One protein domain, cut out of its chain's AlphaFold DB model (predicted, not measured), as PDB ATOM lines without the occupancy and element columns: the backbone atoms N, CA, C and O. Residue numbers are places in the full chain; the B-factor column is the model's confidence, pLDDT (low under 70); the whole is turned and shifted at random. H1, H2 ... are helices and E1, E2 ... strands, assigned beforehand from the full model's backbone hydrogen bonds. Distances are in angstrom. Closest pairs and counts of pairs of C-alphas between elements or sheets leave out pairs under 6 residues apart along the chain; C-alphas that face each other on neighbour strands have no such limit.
ATOM      1  N   ALA A  41     158.052 182.287 169.853       98.00
ATOM      2  CA  ALA A  41     156.682 181.936 169.500       98.00
ATOM      3  C   ALA A  41     156.613 180.583 168.776       98.00
ATOM      4  O   ALA A  41     155.789 179.745 169.131       98.00
ATOM      5  N   LEU A  42     157.513 180.334 167.817       98.06
ATOM      6  CA  LEU A  42     157.589 179.054 167.114       98.06
ATOM      7  C   LEU A  42     157.875 177.893 168.075       98.06
ATOM      8  O   LEU A  42     157.174 176.887 168.025       98.06
ATOM      9  N   SER A  43     158.841 178.045 168.985       98.31
ATOM     10  CA  SER A  43     159.138 177.010 169.983       98.31
ATOM     11  C   SER A  43     157.947 176.716 170.895       98.31
ATOM     12  O   SER A  43     157.700 175.562 171.234       98.31
ATOM     13  N   LEU A  44     157.183 177.739 171.279       98.50
ATOM     14  CA  LEU A  44     155.967 177.555 172.065       98.50
ATOM     15  C   LEU A  44     154.866 176.839 171.261       98.50
ATOM     16  O   LEU A  44     154.176 175.983 171.812       98.50
ATOM     17  N   VAL A  45     154.724 177.126 169.962       98.19
ATOM     18  CA  VAL A  45     153.799 176.399 169.075       98.19
ATOM     19  C   VAL A  45     154.184 174.925 168.968       98.19
ATOM     20  O   VAL A  45     153.324 174.064 169.125       98.19
ATOM     21  N   GLU A  46     155.469 174.628 168.771       97.62
ATOM     22  CA  GLU A  46     155.985 173.257 168.700       97.62
ATOM     23  C   GLU A  46     155.721 172.468 169.991       97.62
ATOM     24  O   GLU A  46     155.407 171.280 169.941       97.62
ATOM     25  N   GLN A  47     155.825 173.126 171.147       97.94
ATOM     26  CA  GLN A  47     155.651 172.490 172.454       97.94
ATOM     27  C   GLN A  47     154.187 172.323 172.857       97.94
ATOM     28  O   GLN A  47     153.845 171.335 173.505       97.94
ATOM     29  N   MET A  48     153.335 173.294 172.521       97.69
ATOM     30  CA  MET A  48     151.991 173.397 173.098       97.69
ATOM     31  C   MET A  48     150.861 173.220 172.085       97.69
ATOM     32  O   MET A  48     149.730 173.016 172.507       97.69
ATOM     33  N   SER A  49     151.147 173.266 170.778       96.44
ATOM     34  CA  SER A  49     150.159 173.106 169.697       96.44
ATOM     35  C   SER A  49     148.881 173.939 169.914       96.44
ATOM     36  O   SER A  49     147.793 173.368 169.993       96.44
ATOM     37  N   PRO A  60     162.085 191.058 166.436       87.81
ATOM     38  CA  PRO A  60     163.474 190.658 166.294       87.81
ATOM     39  C   PRO A  60     163.602 189.145 166.066       87.81
ATOM     40  O   PRO A  60     162.743 188.350 166.452       87.81
ATOM     41  N   VAL A  61     164.734 188.742 165.473       95.12
ATOM     42  CA  VAL A  61     165.125 187.349 165.156       95.12
ATOM     43  C   VAL A  61     164.282 186.688 164.057       95.12
ATOM     44  O   VAL A  61     164.842 186.113 163.125       95.12
ATOM     45  N   MET A  62     162.959 186.764 164.151       94.00
ATOM     46  CA  MET A  62     162.007 186.225 163.185       94.00
ATOM     47  C   MET A  62     160.752 187.096 163.194       94.00
ATOM     48  O   MET A  62     160.119 187.243 164.238       94.00
ATOM     49  N   ASP A  63     160.400 187.639 162.031       93.62
ATOM     50  CA  ASP A  63     159.188 188.435 161.841       93.62
ATOM     51  C   ASP A  63     157.916 187.565 161.798       93.62
ATOM     52  O   ASP A  63     157.966 186.346 161.579       93.62
ATOM     53  N   GLY A  64     156.755 188.196 161.995       92.44
ATOM     54  CA  GLY A  64     155.458 187.514 162.045       92.44
ATOM     55  C   GLY A  64     155.060 186.819 160.735       92.44
ATOM     56  O   GLY A  64     154.316 185.838 160.759       92.44
ATOM     57  N   ILE A  65     155.581 187.267 159.585       92.81
ATOM     58  CA  ILE A  65     155.307 186.659 158.270       92.81
ATOM     59  C   ILE A  65     156.105 185.361 158.097       92.81
ATOM     60  O   ILE A  65     155.579 184.341 157.638       92.81
ATOM     61  N   THR A  66     157.368 185.375 158.505       94.50
ATOM     62  CA  THR A  66     158.240 184.203 158.533       94.50
ATOM     63  C   THR A  66     157.704 183.170 159.523       94.50
ATOM     64  O   THR A  66     157.642 181.983 159.194       94.50
ATOM     65  N   LEU A  67     157.241 183.617 160.696       96.00
ATOM     66  CA  LEU A  67     156.566 182.775 161.684       96.00
ATOM     67  C   LEU A  67     155.301 182.117 161.104       96.00
ATOM     68  O   LEU A  67     155.174 180.892 161.156       96.00
ATOM     69  N   LEU A  68     154.408 182.905 160.488       94.62
ATOM     70  CA  LEU A  68     153.199 182.409 159.817       94.62
ATOM     71  C   LEU A  68     153.527 181.324 158.790       94.62
ATOM     72  O   LEU A  68     152.853 180.296 158.743       94.62
ATOM     73  N   THR A  69     154.542 181.561 157.958       94.12
ATOM     74  CA  THR A  69     154.949 180.623 156.903       94.12
ATOM     75  C   THR A  69     155.342 179.278 157.513       94.12
ATOM     76  O   THR A  69     154.797 178.246 157.132       94.12
ATOM     77  N   ARG A  70     156.194 179.285 158.549       95.12
ATOM     78  CA  ARG A  70     156.629 178.052 159.225       95.12
ATOM     79  C   ARG A  70     155.497 177.307 159.925       95.12
ATOM     80  O   ARG A  70     155.491 176.077 159.912       95.12
ATOM     81  N   ILE A  71     154.568 178.038 160.543       94.94
ATOM     82  CA  ILE A  71     153.415 177.447 161.229       94.94
ATOM     83  C   ILE A  71     152.442 176.851 160.220       94.94
ATOM     84  O   ILE A  71     151.981 175.738 160.428       94.94
ATOM     85  N   ARG A  72     152.163 177.520 159.096       92.31
ATOM     86  CA  ARG A  72     151.280 176.965 158.058       92.31
ATOM     87  C   ARG A  72     151.799 175.656 157.474       92.31
ATOM     88  O   ARG A  72     150.985 174.787 157.171       92.31
ATOM     89  N   ASP A  73     153.113 175.528 157.331       93.12
ATOM     90  CA  ASP A  73     153.728 174.335 156.749       93.12
ATOM     91  C   ASP A  73     153.721 173.138 157.715       93.12
ATOM     92  O   ASP A  73     153.553 172.000 157.282       93.12
ATOM     93  N   GLN A  74     153.888 173.380 159.021       93.69
ATOM     94  CA  GLN A  74     154.086 172.320 160.025       93.69
ATOM     95  C   GLN A  74     152.877 172.088 160.947       93.69
ATOM     96  O   GLN A  74     152.674 170.981 161.437       93.69
ATOM     97  N   PHE A  75     152.047 173.109 161.153       95.56
ATOM     98  CA  PHE A  75     150.920 173.139 162.089       95.56
ATOM     99  C   PHE A  75     149.656 173.692 161.399       95.56
ATOM    100  O   PHE A  75     149.130 174.738 161.784       95.56
ATOM    101  N   PRO A  76     149.116 173.001 160.374       92.62
ATOM    102  CA  PRO A  76     148.051 173.527 159.509       92.62
ATOM    103  C   PRO A  76     146.713 173.791 160.225       92.62
ATOM    104  O   PRO A  76     145.829 174.455 159.674       92.62
ATOM    105  N   PHE A  77     146.539 173.259 161.438       94.88
ATOM    106  CA  PHE A  77     145.341 173.462 162.252       94.88
ATOM    107  C   PHE A  77     145.423 174.703 163.148       94.88
ATOM    108  O   PHE A  77     144.377 175.270 163.461       94.88
ATOM    109  N   THR A  78     146.632 175.168 163.479       96.94
ATOM    110  CA  THR A  78     146.843 176.394 164.254       96.94
ATOM    111  C   THR A  78     146.437 177.602 163.416       96.94
ATOM    112  O   THR A  78     146.932 177.830 162.308       96.94
ATOM    113  N   LYS A  79     145.492 178.387 163.931       95.12
ATOM    114  CA  LYS A  79     145.059 179.641 163.315       95.12
ATOM    115  C   LYS A  79     146.037 180.750 163.648       95.12
ATOM    116  O   LYS A  79     146.731 180.720 164.658       95.12
ATOM    117  N   PHE A  80     146.077 181.748 162.778       92.81
ATOM    118  CA  PHE A  80     147.055 182.814 162.872       92.81
ATOM    119  C   PHE A  80     146.384 184.165 162.665       92.81
ATOM    120  O   PHE A  80     145.633 184.346 161.704       92.81
ATOM    121  N   VAL A  81     146.657 185.098 163.571       93.06
ATOM    122  CA  VAL A  81     146.159 186.470 163.537       93.06
ATOM    123  C   VAL A  81     147.354 187.403 163.612       93.06
ATOM    124  O   VAL A  81     148.148 187.347 164.546       93.06
ATOM    125  N   ILE A  82     147.470 188.274 162.619       90.31
ATOM    126  CA  ILE A  82     148.499 189.303 162.597       90.31
ATOM    127  C   ILE A  82     147.902 190.588 163.163       90.31
ATOM    128  O   ILE A  82     146.898 191.090 162.648       90.31
ATOM    129  N   THR A  83     148.519 191.127 164.207       85.56
ATOM    130  CA  THR A  83     148.302 192.500 164.650       85.56
ATOM    131  C   THR A  83     149.190 193.402 163.805       85.56
ATOM    132  O   THR A  83     150.372 193.139 163.638       85.56
ATOM    133  N   SER A  84     148.609 194.423 163.176       72.56
ATOM    134  CA  SER A  84     149.352 195.334 162.303       72.56
ATOM    135  C   SER A  84     148.861 196.760 162.477       72.56
ATOM    136  O   SER A  84     147.649 197.005 162.434       72.56
ATOM    137  N   GLY A  85     149.789 197.711 162.570       65.25
ATOM    138  CA  GLY A  85     149.492 199.112 162.294       65.25
ATOM    139  C   GLY A  85     149.169 199.324 160.808       65.25
ATOM    140  O   GLY A  85     149.472 198.489 159.957       65.25
ATOM    141  N   PHE A  86     148.558 200.463 160.470       53.09
ATOM    142  CA  PHE A  86     148.129 200.793 159.099       53.09
ATOM    143  C   PHE A  86     149.251 200.647 158.043       53.09
ATOM    144  O   PHE A  86     148.986 200.262 156.907       53.09
ATOM    145  N   SER A  87     150.510 200.895 158.420       57.69
ATOM    146  CA  SER A  87     151.694 200.723 157.567       57.69
ATOM    147  C   SER A  87     152.061 199.266 157.267       57.69
ATOM    148  O   SER A  87     152.588 198.979 156.193       57.69
ATOM    149  N   ASP A  88     151.800 198.345 158.191       60.00
ATOM    150  CA  ASP A  88     152.262 196.956 158.091       60.00
ATOM    151  C   ASP A  88     151.253 196.071 157.342       60.00
ATOM    152  O   ASP A  88     151.625 195.074 156.725       60.00
ATOM    153  N   PHE A  89     149.990 196.502 157.263       59.25
ATOM    154  CA  PHE A  89     148.973 195.877 156.413       59.25
ATOM    155  C   PHE A  89     149.352 195.889 154.920       59.25
ATOM    156  O   PHE A  89     149.168 194.893 154.217       59.25
ATOM    157  N   GLU A  90     149.938 196.986 154.429       59.59
ATOM    158  CA  GLU A  90     150.436 197.073 153.048       59.59
ATOM    159  C   GLU A  90     151.669 196.183 152.821       59.59
ATOM    160  O   GLU A  90     151.865 195.653 151.726       59.59
ATOM    161  N   TYR A  91     152.475 195.949 153.862       60.72
ATOM    162  CA  TYR A  91     153.587 195.002 153.808       60.72
ATOM    163  C   TYR A  91     153.091 193.550 153.719       60.72
ATOM    164  O   TYR A  91     153.561 192.798 152.864       60.72
ATOM    165  N   ALA A  92     152.093 193.179 154.529       60.41
ATOM    166  CA  ALA A  92     151.499 191.840 154.540       60.41
ATOM    167  C   ALA A  92     150.753 191.480 153.240       60.41
ATOM    168  O   ALA A  92     150.594 190.304 152.920       60.41
ATOM    169  N   LYS A  93     150.311 192.477 152.464       63.84
ATOM    170  CA  LYS A  93     149.646 192.286 151.165       63.84
ATOM    171  C   LYS A  93     150.580 191.962 150.003       63.84
ATOM    172  O   LYS A  93     150.085 191.720 148.898       63.84
ATOM    173  N   LYS A  94     151.905 191.983 150.189       56.78
ATOM    174  CA  LYS A  94     152.811 191.622 149.095       56.78
ATOM    175  C   LYS A  94     152.529 190.176 148.670       56.78
ATOM    176  O   LYS A  94     152.574 189.288 149.517       56.78
ATOM    177  N   PRO A  95     152.235 189.928 147.382       44.19
ATOM    178  CA  PRO A  95     151.926 188.589 146.914       44.19
ATOM    179  C   PRO A  95     153.154 187.705 147.128       44.19
ATOM    180  O   PRO A  95     154.232 187.985 146.596       44.19
ATOM    181  N   SER A  96     152.984 186.657 147.930       54.59
ATOM    182  CA  SER A  96     153.894 185.521 147.968       54.59
ATOM    183  C   SER A  96     154.015 184.981 146.542       54.59
ATOM    184  O   SER A  96     153.015 184.613 145.926       54.59
ATOM    185  N   ARG A  97     155.228 185.054 145.986       39.09
ATOM    186  CA  ARG A  97     155.567 184.442 144.697       39.09
ATOM    187  C   ARG A  97     155.661 182.932 144.826       39.09
ATOM    188  O   ARG A  97     156.140 182.483 145.890       39.09
TER     189      ARG A  97
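AT A GLANCE: This is residues 41 to 49 and 60 to 97 of the 97 residues of the protein "Stage 0 sporulation protein A homolog" of Ruminococcus sp. SR1/5 (UniProt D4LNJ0). Helix H2 lies in the middle, with H1 packed beside it and strand E1 folding back along it; H3 follows beyond E1, and residues 85 to 90 stick out. The 47 printed residues include three named helices and one named strand, in the order H1, H2, E1, H3: mostly helix. The whole is only just loose, close to compact, with a radius of gyration of the C-alphas of 11.6 A and spans of 32 by 23 by 18 A.

IN THESE COORDINATES: H1, residues 41 to 48, begins at C-alpha 41 (156.682, 181.936, 169.500) and measures 10.4 A. H2, residues 64 to 74, measures 15.4 A. E1, residues 79 to 83, measures 13.3 A and pairs with no named strand. H3, residues 86 to 92, measures 10.6 A and ends at C-alpha 92 (151.499, 191.840, 154.540).

HOW THE PARTS SIT: H1 and H2 touch, their closest C-alphas, Leu 42 and Leu 67, 6.7 A apart; they run the same way at a shallow tilt of 33 degrees, only just short of steep. The closest C-alphas of H2 and E1, Leu 68 and Phe 80, are 6.9 A apart. H2 and H3 are close but not clearly touching, with C-alphas Ile 65 and Ala 92 closest at 7.4 A. Each O i to N i+4 pair is within hydrogen-bond range in H1 and H2; in H3 1 of 3 is, and 2 of 4 O i to N i+3 pairs.

THE WHOLE: Residues 50 to 59 are not printed; C-alphas 49 and 60 are 22.3 A apart. The model's pLDDT is under 70 at residues 85 to 97.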